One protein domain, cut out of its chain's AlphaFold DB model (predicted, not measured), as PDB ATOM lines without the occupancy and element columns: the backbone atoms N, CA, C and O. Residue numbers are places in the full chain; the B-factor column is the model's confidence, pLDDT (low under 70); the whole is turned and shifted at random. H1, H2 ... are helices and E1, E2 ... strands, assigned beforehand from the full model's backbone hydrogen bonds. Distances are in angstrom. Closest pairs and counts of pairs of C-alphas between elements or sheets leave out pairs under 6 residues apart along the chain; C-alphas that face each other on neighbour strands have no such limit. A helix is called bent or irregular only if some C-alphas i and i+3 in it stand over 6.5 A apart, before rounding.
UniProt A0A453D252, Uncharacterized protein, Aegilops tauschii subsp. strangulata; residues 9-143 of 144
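Overview. This is residues 9 to 143 of the 144 residues of an uncharacterized protein of Aegilops tauschii subsp. strangulata (UniProt A0A453D252). A small three-stranded sheet, E1, E5 and E4, has H2 packed over one face, making two layers, helices on one face of a sheet, and a long two-stranded hairpin, E2 and E3, reaches away from it as an arm. H3 packs on H2, H4 comes after H3, and H1 and H5 lie side by side, H1 meeting the last residue of H2. The 135 printed residues run H1 E1 E2 E3 E4 E5 H2 H3 H4 H5; the sheet, in the order E1 E5 E4, is mixed, and the arm is antiparallel. The class is mixed, helices and strands. The whole is loose, with a radius of gyration of the C-alphas of 17.6 A, and elongated, spanning 57 by 37 by 31 A.

Arrangement. In the sheet, E5, residues 60 to 64, is the inner strand. E1, residues 22 to 26, is parallel to it at 25 degrees, with N 24 and O 61 at 2.8 A. E4, residues 52 to 55, forms an antiparallel hairpin with E5, with N 55 and O 60 at 2.8 A. H2, residues 72 to 90, is on the sheet at a height of 8.0 A, over E4 and along the strands, at 10 degrees on the local plane, which is fitted to 6 C-alphas, only just enough; the closest C-alphas of H2 and E4, Gly 89 and Trp 54, are 6.1 A apart. E2, residues 30 to 37, and E3, residues 43 to 50, form an antiparallel hairpin, with N 32 and O 48 at 2.8 A. E3 and E4 meet only through their link. H3, residues 95 to 110, touches H2 opposite ways at a shallow tilt of 34 degrees, only just short of steep, as a helical hairpin; the closest C-alphas, Ala 83 and Ala 102, are 4.7 A apart. H4, residues 115 to 124, and H3 form another helical hairpin and only just touch, with 3 pairs of C-alphas within 8 A, through residues 104 to 108 of H3 alone; the closest C-alphas are Cys 108 and Val 118, 6.0 A apart. H1, residues 9 to 19, touches H2 at residue 90 alone, the closest C-alphas, Ile 14 and Leu 90, being 5.8 A apart. H5, residues 131 to 141, touches H1 the same way at a shallow tilt of 29 degrees, the closest C-alphas, His 12 and Asp 133, being 7.1 A apart. H4 and H5 are apart. Every O i to N i+4 pair is within hydrogen-bond range in H2, H4 and H5; the counts are 6 of 7 in H1 and 10 of 12 in H3.

Along the chain. H1 begins at C-alpha 9 (-31.147, 1.598, 28.766). H2 measures 26.6 A, E2 23.4 A, H3 22.9 A and E3 22.7 A. H3 is irregular: C-alphas 96 and 99 are 7.1 A apart. H2 begins at C-alpha 72 (-57.448, 19.630, 49.676), and H5 ends at C-alpha 141 (-41.030, -5.923, 41.176).

Size, cuts and confidence. The two C-alphas farthest apart, those of Ser 40 and Leu 142, are 58.0 A apart. The printed part has no cut and no long link. Its mean pLDDT is 90.0, and residues 142 to 143 are under 70.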
ATOM      1  N   GLU A   9     -32.199   1.709  27.747       93.44
ATOM      2  CA  GLU A   9     -31.147   1.598  28.766       93.44
ATOM      3  C   GLU A   9     -31.124   2.814  29.702       93.44
ATOM      4  O   GLU A   9     -31.067   2.670  30.925       93.44
ATOM      5  N   GLU A  10     -31.222   4.021  29.145       92.44
ATOM      6  CA  GLU A  10     -31.207   5.239  29.943       92.44
ATOM      7  C   GLU A  10     -32.506   5.422  30.742       92.44
ATOM      8  O   GLU A  10     -32.445   5.794  31.915       92.44
ATOM      9  N   ARG A  11     -33.671   5.077  30.175       92.00
ATOM     10  CA  ARG A  11     -34.944   5.047  30.919       92.00
ATOM     11  C   ARG A  11     -34.874   4.077  32.097       92.00
ATOM     12  O   ARG A  11     -35.223   4.460  33.211       92.00
ATOM     13  N   HIS A  12     -34.373   2.860  31.884       94.19
ATOM     14  CA  HIS A  12     -34.225   1.856  32.940       94.19
ATOM     15  C   HIS A  12     -33.265   2.326  34.037       94.19
ATOM     16  O   HIS A  12     -33.565   2.174  35.220       94.19
ATOM     17  N   LYS A  13     -32.148   2.971  33.677       92.31
ATOM     18  CA  LYS A  13     -31.215   3.569  34.645       92.31
ATOM     19  C   LYS A  13     -31.880   4.664  35.485       92.31
ATOM     20  O   LYS A  13     -31.711   4.687  36.706       92.31
ATOM     21  N   ILE A  14     -32.650   5.552  34.852       92.25
ATOM     22  CA  ILE A  14     -33.401   6.607  35.547       92.25
ATOM     23  C   ILE A  14     -34.406   5.981  36.521       92.25
ATOM     24  O   ILE A  14     -34.422   6.328  37.699       92.25
ATOM     25  N   VAL A  15     -35.207   5.018  36.057       90.94
ATOM     26  CA  VAL A  15     -36.224   4.340  36.875       90.94
ATOM     27  C   VAL A  15     -35.598   3.529  38.015       90.94
ATOM     28  O   VAL A  15     -36.143   3.526  39.118       90.94
ATOM     29  N   SER A  16     -34.428   2.920  37.809       91.12
ATOM     30  CA  SER A  16     -33.703   2.183  38.858       91.12
ATOM     31  C   SER A  16     -33.390   3.066  40.068       91.12
ATOM     32  O   SER A  16     -33.527   2.627  41.203       91.12
ATOM     33  N   CYS A  17     -33.093   4.354  39.850       89.25
ATOM     34  CA  CYS A  17     -32.875   5.304  40.946       89.25
ATOM     35  C   CYS A  17     -34.099   5.440  41.866       89.25
ATOM     36  O   CYS A  17     -33.940   5.741  43.049       89.25
ATOM     37  N   LEU A  18     -35.311   5.260  41.327       89.50
ATOM     38  CA  LEU A  18     -36.550   5.255  42.102       89.50
ATOM     39  C   LEU A  18     -36.785   3.910  42.793       89.50
ATOM     40  O   LEU A  18     -37.246   3.902  43.928       89.50
ATOM     41  N   LEU A  19     -36.480   2.794  42.126       89.06
ATOM     42  CA  LEU A  19     -36.655   1.447  42.679       89.06
ATOM     43  C   LEU A  19     -35.729   1.194  43.878       89.06
ATOM     44  O   LEU A  19     -36.150   0.597  44.864       89.06
ATOM     45  N   ASP A  20     -34.511   1.734  43.830       87.81
ATOM     46  CA  ASP A  20     -33.502   1.591  44.885       87.81
ATOM     47  C   ASP A  20     -33.630   2.647  46.001       87.81
ATOM     48  O   ASP A  20     -32.774   2.737  46.891       87.81
ATOM     49  N   VAL A  21     -34.660   3.503  45.961       91.00
ATOM     50  CA  VAL A  21     -34.774   4.618  46.904       91.00
ATOM     51  C   VAL A  21     -35.225   4.142  48.289       91.00
ATOM     52  O   VAL A  21     -36.277   3.536  48.476       91.00
ATOM     53  N   MET A  22     -34.459   4.498  49.316       93.38
ATOM     54  CA  MET A  22     -34.852   4.331  50.710       93.38
ATOM     55  C   MET A  22     -35.693   5.529  51.162       93.38
ATOM     56  O   MET A  22     -35.200   6.656  51.239       93.38
ATOM     57  N   VAL A  23     -36.955   5.293  51.513       91.75
ATOM     58  CA  VAL A  23     -37.836   6.339  52.052       91.75
ATOM     59  C   VAL A  23     -37.630   6.472  53.562       91.75
ATOM     60  O   VAL A  23     -37.774   5.509  54.310       91.75
ATOM     61  N   LEU A  24     -37.297   7.679  54.016       92.19
ATOM     62  CA  LEU A  24     -37.052   8.003  55.419       92.19
ATOM     63  C   LEU A  24     -38.050   9.054  55.904       92.19
ATOM     64  O   LEU A  24     -38.018  10.207  55.471       92.19
ATOM     65  N   GLU A  25     -38.916   8.662  56.838       90.50
ATOM     66  CA  GLU A  25     -39.866   9.582  57.462       90.50
ATOM     67  C   GLU A  25     -39.228  10.364  58.618       90.50
ATOM     68  O   GLU A  25     -38.579   9.790  59.494       90.50
ATOM     69  N   THR A  26     -39.465  11.676  58.669       88.19
ATOM     70  CA  THR A  26     -39.029  12.549  59.769       88.19
ATOM     71  C   THR A  26     -40.225  13.203  60.461       88.19
ATOM     72  O   THR A  26     -41.221  13.557  59.828       88.19
ATOM     73  N   SER A  27     -40.153  13.390  61.783       84.06
ATOM     74  CA  SER A  27     -41.181  14.134  62.533       84.06
ATOM     75  C   SER A  27     -41.059  15.650  62.342       84.06
ATOM     76  O   SER A  27     -42.068  16.360  62.321       84.06
ATOM     77  N   GLU A  28     -39.828  16.135  62.173       83.44
ATOM     78  CA  GLU A  28     -39.496  17.549  61.998       83.44
ATOM     79  C   GLU A  28     -39.251  17.910  60.522       83.44
ATOM     80  O   GLU A  28     -38.842  17.041  59.740       83.44
ATOM     81  N   PRO A  29     -39.491  19.175  60.115       82.06
ATOM     82  CA  PRO A  29     -39.164  19.651  58.775       82.06
ATOM     83  C   PRO A  29     -37.657  19.602  58.499       82.06
ATOM     84  O   PRO A  29     -36.827  19.829  59.381       82.06
ATOM     85  N   ILE A  30     -37.295  19.402  57.236       86.50
ATOM     86  CA  ILE A  30     -35.903  19.427  56.788       86.50
ATOM     87  C   ILE A  30     -35.466  20.885  56.694       86.50
ATOM     88  O   ILE A  30     -35.978  21.634  55.863       86.50
ATOM     89  N   THR A  31     -34.522  21.302  57.533       87.69
ATOM     90  CA  THR A  31     -34.000  22.675  57.506       87.69
ATOM     91  C   THR A  31     -32.841  22.773  56.522       87.69
ATOM     92  O   THR A  31     -31.954  21.921  56.498       87.69
ATOM     93  N   VAL A  32     -32.847  23.814  55.697       85.06
ATOM     94  CA  VAL A  32     -31.762  24.158  54.778       85.06
ATOM     95  C   VAL A  32     -31.280  25.552  55.144       85.06
ATOM     96  O   VAL A  32     -32.089  26.468  55.269       85.06
ATOM     97  N   GLY A  33     -29.972  25.704  55.326       89.06
ATOM     98  CA  GLY A  33     -29.345  26.979  55.647       89.06
ATOM     99  C   GLY A  33     -28.040  27.140  54.883       89.06
ATOM    100  O   GLY A  33     -27.264  26.187  54.813       89.06
ATOM    101  N   TYR A  34     -27.806  28.309  54.297       89.88
ATOM    102  CA  TYR A  34     -26.532  28.641  53.664       89.88
ATOM    103  C   TYR A  34     -26.255  30.141  53.723       89.88
ATOM    104  O   TYR A  34     -27.172  30.958  53.733       89.88
ATOM    105  N   ASN A  35     -24.969  30.488  53.717       94.62
ATOM    106  CA  ASN A  35     -24.504  31.869  53.700       94.62
ATOM    107  C   ASN A  35     -24.001  32.233  52.305       94.62
ATOM    108  O   ASN A  35     -23.177  31.515  51.738       94.62
ATOM    109  N   VAL A  36     -24.450  33.367  51.772       94.81
ATOM    110  CA  VAL A  36     -23.963  33.920  50.503       94.81
ATOM    111  C   VAL A  36     -23.184  35.189  50.789       94.81
ATOM    112  O   VAL A  36     -23.735  36.152  51.314       94.81
ATOM    113  N   LYS A  37     -21.900  35.205  50.429       96.06
ATOM    114  CA  LYS A  37     -21.106  36.433  50.466       96.06
ATOM    115  C   LYS A  37     -21.391  37.248  49.209       96.06
ATOM    116  O   LYS A  37     -21.176  36.767  48.099       96.06
ATOM    117  N   LEU A  38     -21.885  38.464  49.392       95.12
ATOM    118  CA  LEU A  38     -22.191  39.389  48.312       95.12
ATOM    119  C   LEU A  38     -20.926  40.120  47.858       95.12
ATOM    120  O   LEU A  38     -19.945  40.238  48.596       95.12
ATOM    121  N   SER A  39     -20.959  40.654  46.638       93.94
ATOM    122  CA  SER A  39     -19.875  41.483  46.096       93.94
ATOM    123  C   SER A  39     -19.645  42.769  46.900       93.94
ATOM    124  O   SER A  39     -18.537  43.297  46.874       93.94
ATOM    125  N   SER A  40     -20.646  43.234  47.660       94.50
ATOM    126  CA  SER A  40     -20.517  44.337  48.627       94.50
ATOM    127  C   SER A  40     -19.640  43.991  49.835       94.50
ATOM    128  O   SER A  40     -19.222  44.887  50.562       94.50
ATOM    129  N   GLY A  41     -19.351  42.705  50.059       92.81
ATOM    130  CA  GLY A  41     -18.678  42.200  51.254       92.81
ATOM    131  C   GLY A  41     -19.635  41.708  52.341       92.81
ATOM    132  O   GLY A  41     -19.184  40.994  53.240       92.81
ATOM    133  N   ASP A  42     -20.932  42.013  52.230       95.00
ATOM    134  CA  ASP A  42     -21.961  41.548  53.163       95.00
ATOM    135  C   ASP A  42     -22.164  40.031  53.071       95.00
ATOM    136  O   ASP A  42     -21.950  39.413  52.025       95.00
ATOM    137  N   VAL A  43     -22.615  39.422  54.167       94.75
ATOM    138  CA  VAL A  43     -22.975  38.001  54.210       94.75
ATOM    139  C   VAL A  43     -24.475  37.877  54.438       94.75
ATOM    140  O   VAL A  43     -24.996  38.338  55.450       94.75
ATOM    141  N   LEU A  44     -25.159  37.231  53.499       93.88
ATOM    142  CA  LEU A  44     -26.583  36.937  53.569       93.88
ATOM    143  C   LEU A  44     -26.799  35.521  54.120       93.88
ATOM    144  O   LEU A  44     -26.423  34.553  53.462       93.88
ATOM    145  N   ASP A  45     -27.419  35.407  55.298       94.69
ATOM    146  CA  ASP A  45     -27.865  34.133  55.889       94.69
ATOM    147  C   ASP A  45     -29.242  33.756  55.326       94.69
ATOM    148  O   ASP A  45     -30.245  34.423  55.591       94.69
ATOM    149  N   VAL A  46     -29.292  32.695  54.522       92.75
ATOM    150  CA  VAL A  46     -30.523  32.175  53.922       92.75
ATOM    151  C   VAL A  46     -30.935  30.914  54.660       92.75
ATOM    152  O   VAL A  46     -30.210  29.922  54.657       92.75
ATOM    153  N   LYS A  47     -32.136  30.925  55.244       91.25
ATOM    154  CA  LYS A  47     -32.746  29.772  55.918       91.25
ATOM    155  C   LYS A  47     -34.088  29.425  55.290       91.25
ATOM    156  O   LYS A  47     -34.890  30.300  54.978       91.25
ATOM    157  N   GLY A  48     -34.348  28.133  55.149       85.44
ATOM    158  CA  GLY A  48     -35.602  27.598  54.640       85.44
ATOM    159  C   GLY A  48     -35.917  26.239  55.248       85.44
ATOM    160  O   GLY A  48     -35.056  25.571  55.817       85.44
ATOM    161  N   THR A  49     -37.170  25.815  55.114       85.94
ATOM    162  CA  THR A  49     -37.600  24.468  55.500       85.94
ATOM    163  C   THR A  49     -38.253  23.766  54.317       85.94
ATOM    164  O   THR A  49     -38.902  24.393  53.476       85.94
ATOM    165  N   ARG A  50     -38.069  22.450  54.236       85.88
ATOM    166  CA  ARG A  50     -38.661  21.583  53.217       85.88
ATOM    167  C   ARG A  50     -39.352  20.398  53.878       85.88
ATOM    168  O   ARG A  50     -38.934  19.922  54.930       85.88
ATOM    169  N   LYS A  51     -40.427  19.936  53.240       86.38
ATOM    170  CA  LYS A  51     -41.167  18.739  53.662       86.38
ATOM    171  C   LYS A  51     -40.671  17.478  52.957       86.38
ATOM    172  O   LYS A  51     -40.888  16.393  53.469       86.38
ATOM    173  N   LEU A  52     -40.043  17.628  51.793       90.94
ATOM    174  CA  LEU A  52     -39.463  16.542  51.019       90.94
ATOM    175  C   LEU A  52     -38.070  16.945  50.550       90.94
ATOM    176  O   LEU A  52     -37.817  18.132  50.326       90.94
ATOM    177  N   ARG A  53     -37.180  15.961  50.445       91.25
ATOM    178  CA  ARG A  53     -35.852  16.123  49.858       91.25
ATOM    179  C   ARG A  53     -35.370  14.805  49.271       91.25
ATOM    180  O   ARG A  53     -35.240  13.829  50.012       91.25
ATOM    181  N   TRP A  54     -34.998  14.806  47.996       92.38
ATOM    182  CA  TRP A  54     -34.270  13.685  47.404       92.38
ATOM    183  C   TRP A  54     -32.754  13.834  47.632       92.38
ATOM    184  O   TRP A  54     -32.111  14.765  47.150       92.38
ATOM    185  N   GLY A  55     -32.147  12.901  48.367       91.69
ATOM    186  CA  GLY A  55     -30.696  12.764  48.528       91.69
ATOM    187  C   GLY A  55     -30.122  11.769  47.523       91.69
ATOM    188  O   GLY A  55     -29.958  10.597  47.858       91.69
ATOM    189  N   ARG A  56     -29.823  12.240  46.304       85.50
ATOM    190  CA  ARG A  56     -29.541  11.397  45.124       85.50
ATOM    191  C   ARG A  56     -28.365  10.455  45.336       85.50
ATOM    192  O   ARG A  56     -28.494   9.263  45.130       85.50
ATOM    193  N   GLU A  57     -27.254  10.996  45.820       87.12
ATOM    194  CA  GLU A  57     -26.020  10.238  46.077       87.12
ATOM    195  C   GLU A  57     -26.196   9.160  47.149       87.12
ATOM    196  O   GLU A  57     -25.467   8.176  47.173       87.12
ATOM    197  N   SER A  58     -27.164   9.349  48.043       89.94
ATOM    198  CA  SER A  58     -27.461   8.413  49.122       89.94
ATOM    199  C   SER A  58     -28.645   7.493  48.827       89.94
ATOM    200  O   SER A  58     -29.025   6.744  49.723       89.94
ATOM    201  N   SER A  59     -29.266   7.610  47.644       89.81
ATOM    202  CA  SER A  59     -30.531   6.955  47.278       89.81
ATOM    203  C   SER A  59     -31.582   7.037  48.389       89.81
ATOM    204  O   SER A  59     -32.208   6.046  48.744       89.81
ATOM    205  N   LYS A  60     -31.750   8.219  49.001       93.94
ATOM    206  CA  LYS A  60     -32.684   8.429  50.118       93.94
ATOM    207  C   LYS A  60     -33.687   9.522  49.807       93.94
ATOM    208  O   LYS A  60     -33.291  10.639  49.476       93.94
ATOM    209  N   LEU A  61     -34.966   9.229  50.001       92.75
ATOM    210  CA  LEU A  61     -36.040  10.211  49.959       92.75
ATOM    211  C   LEU A  61     -36.463  10.543  51.389       92.75
ATOM    212  O   LEU A  61     -37.063   9.725  52.079       92.75
ATOM    213  N   TYR A  62     -36.150  11.755  51.834       92.12
ATOM    214  CA  TYR A  62     -36.550  12.239  53.150       92.12
ATOM    215  C   TYR A  62     -37.916  12.901  53.045       92.12
ATOM    216  O   TYR A  62     -38.104  13.797  52.219       92.12
ATOM    217  N   MET A  63     -38.853  12.494  53.897       91.31
ATOM    218  CA  MET A  63     -40.218  13.006  53.887       91.31
ATOM    219  C   MET A  63     -40.697  13.315  55.301       91.31
ATOM    220  O   MET A  63     -40.654  12.476  56.195       91.31
ATOM    221  N   GLN A  64     -41.208  14.523  55.506       88.19
ATOM    222  CA  GLN A  64     -41.819  14.893  56.768       88.19
ATOM    223  C   GLN A  64     -43.193  14.229  56.899       88.19
ATOM    224  O   GLN A  64     -44.076  14.426  56.059       88.19
ATOM    225  N   LYS A  65     -43.406  13.517  58.006       82.56
ATOM    226  CA  LYS A  65     -44.684  12.891  58.334       82.56
ATOM    227  C   LYS A  65     -45.765  13.946  58.582       82.56
ATOM    228  O   LYS A  65     -45.582  14.879  59.371       82.56
ATOM    229  N   SER A  66     -46.930  13.778  57.959       77.31
ATOM    230  CA  SER A  66     -48.105  14.582  58.291       77.31
ATOM    231  C   SER A  66     -48.739  14.069  59.592       77.31
ATOM    232  O   SER A  66     -48.935  12.875  59.796       77.31
ATOM    233  N   LYS A  67     -49.060  14.982  60.518       73.12
ATOM    234  CA  LYS A  67     -49.691  14.634  61.808       73.12
ATOM    235  C   LYS A  67     -51.215  14.464  61.707       73.12
ATOM    236  O   LYS A  67     -51.850  14.078  62.684       73.12
ATOM    237  N   ARG A  68     -51.818  14.823  60.569       74.50
ATOM    238  CA  ARG A  68     -53.269  14.825  60.321       74.50
ATOM    239  C   ARG A  68     -53.552  14.484  58.862       74.50
ATOM    240  O   ARG A  68     -52.701  14.735  58.007       74.50
ATOM    241  N   ALA A  69     -54.758  13.978  58.599       75.25
ATOM    242  CA  ALA A  69     -55.258  13.829  57.238       75.25
ATOM    243  C   ALA A  69     -55.226  15.202  56.534       75.25
ATOM    244  O   ALA A  69     -55.730  16.179  57.102       75.25
ATOM    245  N   PRO A  70     -54.591  15.309  55.356       78.75
ATOM    246  CA  PRO A  70     -54.479  16.578  54.656       78.75
ATOM    247  C   PRO A  70     -55.844  17.003  54.106       78.75
ATOM    248  O   PRO A  70     -56.579  16.188  53.549       78.75
ATOM    249  N   GLY A  71     -56.173  18.289  54.229       88.25
ATOM    250  CA  GLY A  71     -57.239  18.883  53.433       88.25
ATOM    251  C   GLY A  71     -56.812  19.008  51.968       88.25
ATOM    252  O   GLY A  71     -55.668  18.732  51.598       88.25
ATOM    253  N   TYR A  72     -57.727  19.463  51.109       90.69
ATOM    254  CA  TYR A  72     -57.448  19.630  49.676       90.69
ATOM    255  C   TYR A  72     -56.246  20.541  49.396       90.69
ATOM    256  O   TYR A  72     -55.443  20.248  48.510       90.69
ATOM    257  N   LYS A  73     -56.095  21.622  50.170       91.56
ATOM    258  CA  LYS A  73     -54.969  22.550  50.040       91.56
ATOM    259  C   LYS A  73     -53.648  21.863  50.384       91.56
ATOM    260  O   LYS A  73     -52.706  21.928  49.602       91.56
ATOM    261  N   GLU A  74     -53.582  21.179  51.523       89.62
ATOM    262  CA  GLU A  74     -52.376  20.480  51.970       89.62
ATOM    263  C   GLU A  74     -52.003  19.340  51.018       89.62
ATOM    264  O   GLU A  74     -50.819  19.121  50.766       89.62
ATOM    265  N   LYS A  75     -53.003  18.650  50.455       91.69
ATOM    266  CA  LYS A  75     -52.803  17.612  49.442       91.69
ATOM    267  C   LYS A  75     -52.193  18.189  48.165       91.69
ATOM    268  O   LYS A  75     -51.230  17.631  47.650       91.69
ATOM    269  N   LEU A  76     -52.700  19.325  47.686       93.75
ATOM    270  CA  LEU A  76     -52.149  20.009  46.514       93.75
ATOM    271  C   LEU A  76     -50.724  20.525  46.761       93.75
ATOM    272  O   LEU A  76     -49.853  20.366  45.905       93.75
ATOM    273  N   GLU A  77     -50.464  21.114  47.932       91.56
ATOM    274  CA  GLU A  77     -49.120  21.554  48.327       91.56
ATOM    275  C   GLU A  77     -48.132  20.384  48.382       91.56
ATOM    276  O   GLU A  77     -46.996  20.516  47.921       91.56
ATOM    277  N   PHE A  78     -48.554  19.248  48.946       91.12
ATOM    278  CA  PHE A  78     -47.748  18.034  48.979       91.12
ATOM    279  C   PHE A  78     -47.480  17.519  47.568       91.12
ATOM    280  O   PHE A  78     -46.319  17.364  47.213       91.12
ATOM    281  N   ALA A  79     -48.521  17.329  46.754       94.50
ATOM    282  CA  ALA A  79     -48.397  16.813  45.393       94.50
ATOM    283  C   ALA A  79     -47.473  17.682  44.530       94.50
ATOM    284  O   ALA A  79     -46.658  17.156  43.779       94.50
ATOM    285  N   THR A  80     -47.550  19.008  44.680       95.25
ATOM    286  CA  THR A  80     -46.663  19.948  43.981       95.25
ATOM    287  C   THR A  80     -45.208  19.739  44.398       95.25
ATOM    288  O   THR A  80     -44.356  19.492  43.552       95.25
ATOM    289  N   LYS A  81     -44.920  19.750  45.707       92.94
ATOM    290  CA  LYS A  81     -43.548  19.567  46.217       92.94
ATOM    291  C   LYS A  81     -42.986  18.180  45.918       92.94
ATOM    292  O   LYS A  81     -41.802  18.052  45.632       92.94
ATOM    293  N   PHE A  82     -43.825  17.154  46.018       93.81
ATOM    294  CA  PHE A  82     -43.475  15.782  45.687       93.81
ATOM    295  C   PHE A  82     -43.085  15.677  44.217       93.81
ATOM    296  O   PHE A  82     -42.001  15.195  43.908       93.81
ATOM    297  N   ALA A  83     -43.913  16.199  43.319       96.62
ATOM    298  CA  ALA A  83     -43.621  16.157  41.899       96.62
ATOM    299  C   ALA A  83     -42.347  16.920  41.524       96.62
ATOM    300  O   ALA A  83     -41.554  16.405  40.736       96.62
ATOM    301  N   ASP A  84     -42.119  18.092  42.120       95.50
ATOM    302  CA  ASP A  84     -40.906  18.878  41.890       95.50
ATOM    303  C   ASP A  84     -39.643  18.123  42.336       95.50
ATOM    304  O   ASP A  84     -38.674  18.055  41.581       95.50
ATOM    305  N   GLU A  85     -39.643  17.546  43.543       94.75
ATOM    306  CA  GLU A  85     -38.480  16.835  44.093       94.75
ATOM    307  C   GLU A  85     -38.206  15.515  43.350       94.75
ATOM    308  O   GLU A  85     -37.052  15.224  43.038       94.75
ATOM    309  N   ILE A  86     -39.242  14.735  43.014       94.69
ATOM    310  CA  ILE A  86     -39.089  13.482  42.253       94.69
ATOM    311  C   ILE A  86     -38.574  13.766  40.838       94.69
ATOM    312  O   ILE A  86     -37.630  13.123  40.385       94.69
ATOM    313  N   SER A  87     -39.146  14.753  40.145       95.25
ATOM    314  CA  SER A  87     -38.778  15.037  38.752       95.25
ATOM    315  C   SER A  87     -37.366  15.597  38.638       95.25
ATOM    316  O   SER A  87     -36.620  15.191  37.750       95.25
ATOM    317  N   GLN A  88     -36.967  16.474  39.566       94.12
ATOM    318  CA  GLN A  88     -35.584  16.946  39.650       94.12
ATOM    319  C   GLN A  88     -34.612  15.821  40.010       94.12
ATOM    320  O   GLN A  88     -33.516  15.781  39.462       94.12
ATOM    321  N   GLY A  89     -34.997  14.909  40.909       92.25
ATOM    322  CA  GLY A  89     -34.166  13.767  41.288       92.25
ATOM    323  C   GLY A  89     -33.900  12.812  40.123       92.25
ATOM    324  O   GLY A  89     -32.757  12.407  39.917       92.25
ATOM    325  N   LEU A  90     -34.941  12.493  39.347       92.62
ATOM    326  CA  LEU A  90     -34.874  11.534  38.241       92.62
ATOM    327  C   LEU A  90     -34.243  12.112  36.971       92.62
ATOM    328  O   LEU A  90     -33.450  11.437  36.321       92.62
ATOM    329  N   LEU A  91     -34.580  13.352  36.613       93.00
ATOM    330  CA  LEU A  91     -34.215  13.955  35.327       93.00
ATOM    331  C   LEU A  91     -33.176  15.075  35.467       93.00
ATOM    332  O   LEU A  91     -33.156  16.004  34.664       93.00
ATOM    333  N   PHE A  92     -32.292  15.010  36.469       90.56
ATOM    334  CA  PHE A  92     -31.287  16.059  36.698       90.56
ATOM    335  C   PHE A  92     -30.335  16.277  35.499       90.56
ATOM    336  O   PHE A  92     -29.850  17.391  35.317       90.56
ATOM    337  N   GLU A  93     -30.080  15.247  34.677       90.44
ATOM    338  CA  GLU A  93     -29.283  15.341  33.430       90.44
ATOM    339  C   GLU A  93     -30.118  15.760  32.212       90.44
ATOM    340  O   GLU A  93     -29.557  16.022  31.154       90.44
ATOM    341  N   LYS A  94     -31.447  15.817  32.356       91.00
ATOM    342  CA  LYS A  94     -32.423  16.082  31.287       91.00
ATOM    343  C   LYS A  94     -33.415  17.157  31.727       91.00
ATOM    344  O   LYS A  94     -34.629  16.937  31.814       91.00
ATOM    345  N   ALA A  95     -32.871  18.315  32.098       91.06
ATOM    346  CA  ALA A  95     -33.608  19.392  32.750       91.06
ATOM    347  C   ALA A  95     -34.811  19.902  31.932       91.06
ATOM    348  O   ALA A  95     -35.811  20.338  32.501       91.06
ATOM    349  N   GLU A  96     -34.741  19.799  30.608       90.81
ATOM    350  CA  GLU A  96     -35.800  20.127  29.656       90.81
ATOM    351  C   GLU A  96     -37.077  19.294  29.845       90.81
ATOM    352  O   GLU A  96     -38.173  19.766  29.546       90.81
ATOM    353  N   HIS A  97     -36.960  18.081  30.392       89.56
ATOM    354  CA  HIS A  97     -38.083  17.166  30.598       89.56
ATOM    355  C   HIS A  97     -38.670  17.234  32.017       89.56
ATOM    356  O   HIS A  97     -39.772  16.726  32.251       89.56
ATOM    357  N   ILE A  98     -37.995  17.914  32.953       94.00
ATOM    358  CA  ILE A  98     -38.457  18.082  34.343       94.00
ATOM    359  C   ILE A  98     -39.872  18.682  34.419       94.00
ATOM    360  O   ILE A  98     -40.688  18.120  35.151       94.00
ATOM    361  N   PRO A  99     -40.225  19.766  33.690       94.38
ATOM    362  CA  PRO A  99     -41.551  20.372  33.818       94.38
ATOM    363  C   PRO A  99     -42.688  19.428  33.415       94.38
ATOM    364  O   PRO A  99     -43.731  19.406  34.068       94.38
ATOM    365  N   LEU A 100     -42.474  18.624  32.366       91.81
ATOM    366  CA  LEU A 100     -43.463  17.661  31.884       91.81
ATOM    367  C   LEU A 100     -43.685  16.542  32.909       91.81
ATOM    368  O   LEU A 100     -44.831  16.239  33.248       91.81
ATOM    369  N   LEU A 101     -42.601  15.963  33.438       93.19
ATOM    370  CA  LEU A 101     -42.700  14.919  34.457       93.19
ATOM    371  C   LEU A 101     -43.339  15.456  35.746       93.19
ATOM    372  O   LEU A 101     -44.225  14.808  36.304       93.19
ATOM    373  N   ALA A 102     -42.969  16.667  36.174       96.44
ATOM    374  CA  ALA A 102     -43.526  17.293  37.371       96.44
ATOM    375  C   ALA A 102     -45.034  17.538  37.235       96.44
ATOM    376  O   ALA A 102     -45.795  17.326  38.178       96.44
ATOM    377  N   GLU A 103     -45.512  17.935  36.055       95.06
ATOM    378  CA  GLU A 103     -46.946  18.097  35.828       95.06
ATOM    379  C   GLU A 103     -47.699  16.765  35.972       95.06
ATOM    380  O   GLU A 103     -48.686  16.698  36.708       95.06
ATOM    381  N   VAL A 104     -47.209  15.703  35.325       94.00
ATOM    382  CA  VAL A 104     -47.833  14.370  35.364       94.00
ATOM    383  C   VAL A 104     -47.826  13.807  36.785       94.00
ATOM    384  O   VAL A 104     -48.879  13.437  37.306       94.00
ATOM    385  N   VAL A 105     -46.668  13.807  37.453       95.56
ATOM    386  CA  VAL A 105     -46.522  13.283  38.820       95.56
ATOM    387  C   VAL A 105     -47.383  14.068  39.808       95.56
ATOM    388  O   VAL A 105     -47.983  13.462  40.694       95.56
ATOM    389  N   LYS A 106     -47.516  15.391  39.647       96.69
ATOM    390  CA  LYS A 106     -48.370  16.219  40.511       96.69
ATOM    391  C   LYS A 106     -49.833  15.808  40.407       96.69
ATOM    392  O   LYS A 106     -50.483  15.646  41.437       96.69
ATOM    393  N   ILE A 107     -50.360  15.648  39.192       94.62
ATOM    394  CA  ILE A 107     -51.767  15.267  38.998       94.62
ATOM    395  C   ILE A 107     -51.991  13.848  39.532       94.62
ATOM    396  O   ILE A 107     -52.926  13.631  40.302       94.62
ATOM    397  N   CYS A 108     -51.105  12.904  39.203       95.06
ATOM    398  CA  CYS A 108     -51.200  11.531  39.696       95.06
ATOM    399  C   CYS A 108     -51.135  11.473  41.230       95.06
ATOM    400  O   CYS A 108     -52.001  10.863  41.847       95.06
ATOM    401  N   SER A 109     -50.187  12.173  41.858       94.50
ATOM    402  CA  SER A 109     -50.066  12.252  43.319       94.50
ATOM    403  C   SER A 109     -51.297  12.885  43.969       94.50
ATOM    404  O   SER A 109     -51.800  12.379  44.971       94.50
ATOM    405  N   PHE A 110     -51.846  13.951  43.383       94.31
ATOM    406  CA  PHE A 110     -53.069  14.578  43.884       94.31
ATOM    407  C   PHE A 110     -54.290  13.644  43.808       94.31
ATOM    408  O   PHE A 110     -55.190  13.734  44.645       94.31
ATOM    409  N   MET A 111     -54.305  12.725  42.843       94.00
ATOM    410  CA  MET A 111     -55.339  11.702  42.660       94.00
ATOM    411  C   MET A 111     -55.007  10.375  43.362       94.00
ATOM    412  O   MET A 111     -55.630   9.363  43.054       94.00
ATOM    413  N   ASP A 112     -54.027  10.355  44.274       92.50
ATOM    414  CA  ASP A 112     -53.545   9.154  44.978       92.50
ATOM    415  C   ASP A 112     -53.156   8.004  44.031       92.50
ATOM    416  O   ASP A 112     -53.340   6.831  44.343       92.50
ATOM    417  N   PHE A 113     -52.646   8.346  42.845       92.94
ATOM    418  CA  PHE A 113     -52.300   7.408  41.775       92.94
ATOM    419  C   PHE A 113     -53.454   6.469  41.384       92.94
ATOM    420  O   PHE A 113     -53.236   5.328  40.982       92.94
ATOM    421  N   TYR A 114     -54.699   6.951  41.467       93.44
ATOM    422  CA  TYR A 114     -55.874   6.175  41.080       93.44
ATOM    423  C   TYR A 114     -55.790   5.723  39.615       93.44
ATOM    424  O   TYR A 114     -55.698   6.552  38.708       93.44
ATOM    425  N   GLY A 115     -55.848   4.408  39.382       89.81
ATOM    426  CA  GLY A 115     -55.479   3.795  38.100       89.81
ATOM    427  C   GLY A 115     -56.174   4.394  36.875       89.81
ATOM    428  O   GLY A 115     -55.508   4.708  35.892       89.81
ATOM    429  N   THR A 116     -57.485   4.654  36.938       91.38
ATOM    430  CA  THR A 116     -58.206   5.236  35.790       91.38
ATOM    431  C   THR A 116     -57.851   6.706  35.545       91.38
ATOM    432  O   THR A 116     -57.888   7.167  34.404       91.38
ATOM    433  N   ALA A 117     -57.478   7.450  36.592       90.12
ATOM    434  CA  ALA A 117     -56.992   8.821  36.454       90.12
ATOM    435  C   ALA A 117     -55.594   8.834  35.821       90.12
ATOM    436  O   ALA A 117     -55.345   9.628  34.916       90.12
ATOM    437  N   VAL A 118     -54.714   7.917  36.239       90.12
ATOM    438  CA  VAL A 118     -53.381   7.738  35.643       90.12
ATOM    439  C   VAL A 118     -53.502   7.380  34.161       90.12
ATOM    440  O   VAL A 118     -52.906   8.051  33.323       90.12
ATOM    441  N   GLU A 119     -54.330   6.391  33.820       90.69
ATOM    442  CA  GLU A 119     -54.567   5.977  32.432       90.69
ATOM    443  C   GLU A 119     -55.061   7.145  31.563       90.69
ATOM    444  O   GLU A 119     -54.577   7.354  30.448       90.69
ATOM    445  N   HIS A 120     -56.002   7.940  32.081       90.38
ATOM    446  CA  HIS A 120     -56.502   9.118  31.380       90.38
ATOM    447  C   HIS A 120     -55.394  10.149  31.118       90.38
ATOM    448  O   HIS A 120     -55.284  10.660  30.003       90.38
ATOM    449  N   ILE A 121     -54.552  10.433  32.119       90.44
ATOM    450  CA  ILE A 121     -53.450  11.396  31.993       90.44
ATOM    451  C   ILE A 121     -52.450  10.927  30.938       90.44
ATOM    452  O   ILE A 121     -52.108  11.716  30.057       90.44
ATOM    453  N   LEU A 122     -52.038   9.656  30.979       88.44
ATOM    454  CA  LEU A 122     -51.102   9.088  30.008       88.44
ATOM    455  C   LEU A 122     -51.631   9.244  28.576       88.44
ATOM    456  O   LEU A 122     -50.940   9.809  27.729       88.44
ATOM    457  N   LYS A 123     -52.898   8.878  28.333       90.12
ATOM    458  CA  LYS A 123     -53.549   9.066  27.025       90.12
ATOM    459  C   LYS A 123     -53.590  10.537  26.605       90.12
ATOM    460  O   LYS A 123     -53.246  10.859  25.474       90.12
ATOM    461  N   SER A 124     -53.976  11.436  27.514       90.00
ATOM    462  CA  SER A 124     -54.083  12.876  27.222       90.00
ATOM    463  C   SER A 124     -52.741  13.534  26.886       90.00
ATOM    464  O   SER A 124     -52.698  14.479  26.103       90.00
ATOM    465  N   LYS A 125     -51.645  13.026  27.462       86.69
ATOM    466  CA  LYS A 125     -50.276  13.505  27.236       86.69
ATOM    467  C   LYS A 125     -49.558  12.720  26.134       86.69
ATOM    468  O   LYS A 125     -48.374  12.953  25.917       86.69
ATOM    469  N   ASN A 126     -50.259  11.815  25.439       87.81
ATOM    470  CA  ASN A 126     -49.701  10.924  24.420       87.81
ATOM    471  C   ASN A 126     -48.471  10.140  24.923       87.81
ATOM    472  O   ASN A 126     -47.480   9.974  24.215       87.81
ATOM    473  N   LEU A 127     -48.533   9.698  26.180       86.81
ATOM    474  CA  LEU A 127     -47.518   8.873  26.818       86.81
ATOM    475  C   LEU A 127     -47.934   7.408  26.706       86.81
ATOM    476  O   LEU A 127     -49.071   7.051  27.019       86.81
ATOM    477  N   GLN A 128     -46.998   6.565  26.286       82.62
ATOM    478  CA  GLN A 128     -47.175   5.119  26.212       82.62
ATOM    479  C   GLN A 128     -46.073   4.428  27.005       82.62
ATOM    480  O   GLN A 128     -44.937   4.903  27.030       82.62
ATOM    481  N   LEU A 129     -46.419   3.311  27.642       84.56
ATOM    482  CA  LEU A 129     -45.440   2.396  28.209       84.56
ATOM    483  C   LEU A 129     -44.957   1.473  27.089       84.56
ATOM    484  O   LEU A 129     -45.783   0.876  26.395       84.56
ATOM    485  N   PHE A 130     -43.645   1.392  26.880       89.00
ATOM    486  CA  PHE A 130     -43.082   0.473  25.896       89.00
ATOM    487  C   PHE A 130     -42.997  -0.948  26.479       89.00
ATOM    488  O   PHE A 130     -42.766  -1.082  27.683       89.00
ATOM    489  N   PRO A 131     -43.154  -2.011  25.664       92.06
ATOM    490  CA  PRO A 131     -43.100  -3.393  26.149       92.06
ATOM    491  C   PRO A 131     -41.810  -3.732  26.908       92.06
ATOM    492  O   PRO A 131     -41.854  -4.454  27.899       92.06
ATOM    493  N   GLU A 132     -40.670  -3.179  26.484       93.69
ATOM    494  CA  GLU A 132     -39.378  -3.411  27.140       93.69
ATOM    495  C   GLU A 132     -39.326  -2.783  28.543       93.69
ATOM    496  O   GLU A 132     -38.752  -3.366  29.462       93.69
ATOM    497  N   ASP A 133     -39.966  -1.620  28.722       92.31
ATOM    498  CA  ASP A 133     -40.067  -0.957  30.026       92.31
ATOM    499  C   ASP A 133     -41.015  -1.739  30.958       92.31
ATOM    500  O   ASP A 133     -40.769  -1.842  32.159       92.31
ATOM    501  N   GLU A 134     -42.095  -2.315  30.415       92.06
ATOM    502  CA  GLU A 134     -43.025  -3.168  31.165       92.06
ATOM    503  C   GLU A 134     -42.342  -4.458  31.645       92.06
ATOM    504  O   GLU A 134     -42.460  -4.825  32.816       92.06
ATOM    505  N   GLU A 135     -41.574  -5.122  30.778       94.06
ATOM    506  CA  GLU A 135     -40.773  -6.294  31.145       94.06
ATOM    507  C   GLU A 135     -39.746  -5.955  32.240       94.06
ATOM    508  O   GLU A 135     -39.633  -6.670  33.243       94.06
ATOM    509  N   PHE A 136     -39.045  -4.824  32.105       93.62
ATOM    510  CA  PHE A 136     -38.107  -4.339  33.117       93.62
ATOM    511  C   PHE A 136     -38.784  -4.098  34.479       93.62
ATOM    512  O   PHE A 136     -38.299  -4.563  35.511       93.62
ATOM    513  N   LEU A 137     -39.939  -3.428  34.509       90.75
ATOM    514  CA  LEU A 137     -40.673  -3.170  35.752       90.75
ATOM    515  C   LEU A 137     -41.205  -4.457  36.402       90.75
ATOM    516  O   LEU A 137     -41.155  -4.606  37.626       90.75
ATOM    517  N   ASN A 138     -41.688  -5.403  35.597       90.06
ATOM    518  CA  ASN A 138     -42.175  -6.695  36.083       90.06
ATOM    519  C   ASN A 138     -41.048  -7.538  36.696       90.06
ATOM    520  O   ASN A 138     -41.240  -8.174  37.729       90.06
ATOM    521  N   THR A 139     -39.852  -7.516  36.106       89.69
ATOM    522  CA  THR A 139     -38.691  -8.225  36.669       89.69
ATOM    523  C   THR A 139     -38.174  -7.572  37.950       89.69
ATOM    524  O   THR A 139     -37.869  -8.282  38.908       89.69
ATOM    525  N   ALA A 140     -38.141  -6.238  38.021       82.31
ATOM    526  CA  ALA A 140     -37.720  -5.521  39.223       82.31
ATOM    527  C   ALA A 140     -38.690  -5.703  40.407       82.31
ATOM    528  O   ALA A 140     -38.259  -5.848  41.548       82.31
ATOM    529  N   SER A 141     -39.999  -5.741  40.141       70.06
ATOM    530  CA  SER A 141     -41.030  -5.923  41.176       70.06
ATOM    531  C   SER A 141     -41.104  -7.344  41.744       70.06
ATOM    532  O   SER A 141     -41.589  -7.516  42.857       70.06
ATOM    533  N   LEU A 142     -40.575  -8.350  41.041       61.25
ATOM    534  CA  LEU A 142     -40.417  -9.715  41.564       61.25
ATOM    535  C   LEU A 142     -39.289  -9.842  42.611       61.25
ATOM    536  O   LEU A 142     -39.203 -10.872  43.278       61.25
ATOM    537  N   GLY A 143     -38.417  -8.831  42.734       52.97
ATOM    538  CA  GLY A 143     -37.309  -8.787  43.696       52.97
ATOM    539  C   GLY A 143     -37.549  -7.926  44.945       52.97
ATOM    540  O   GLY A 143     -36.665  -7.885  45.803       52.97
TER     541      GLY A 143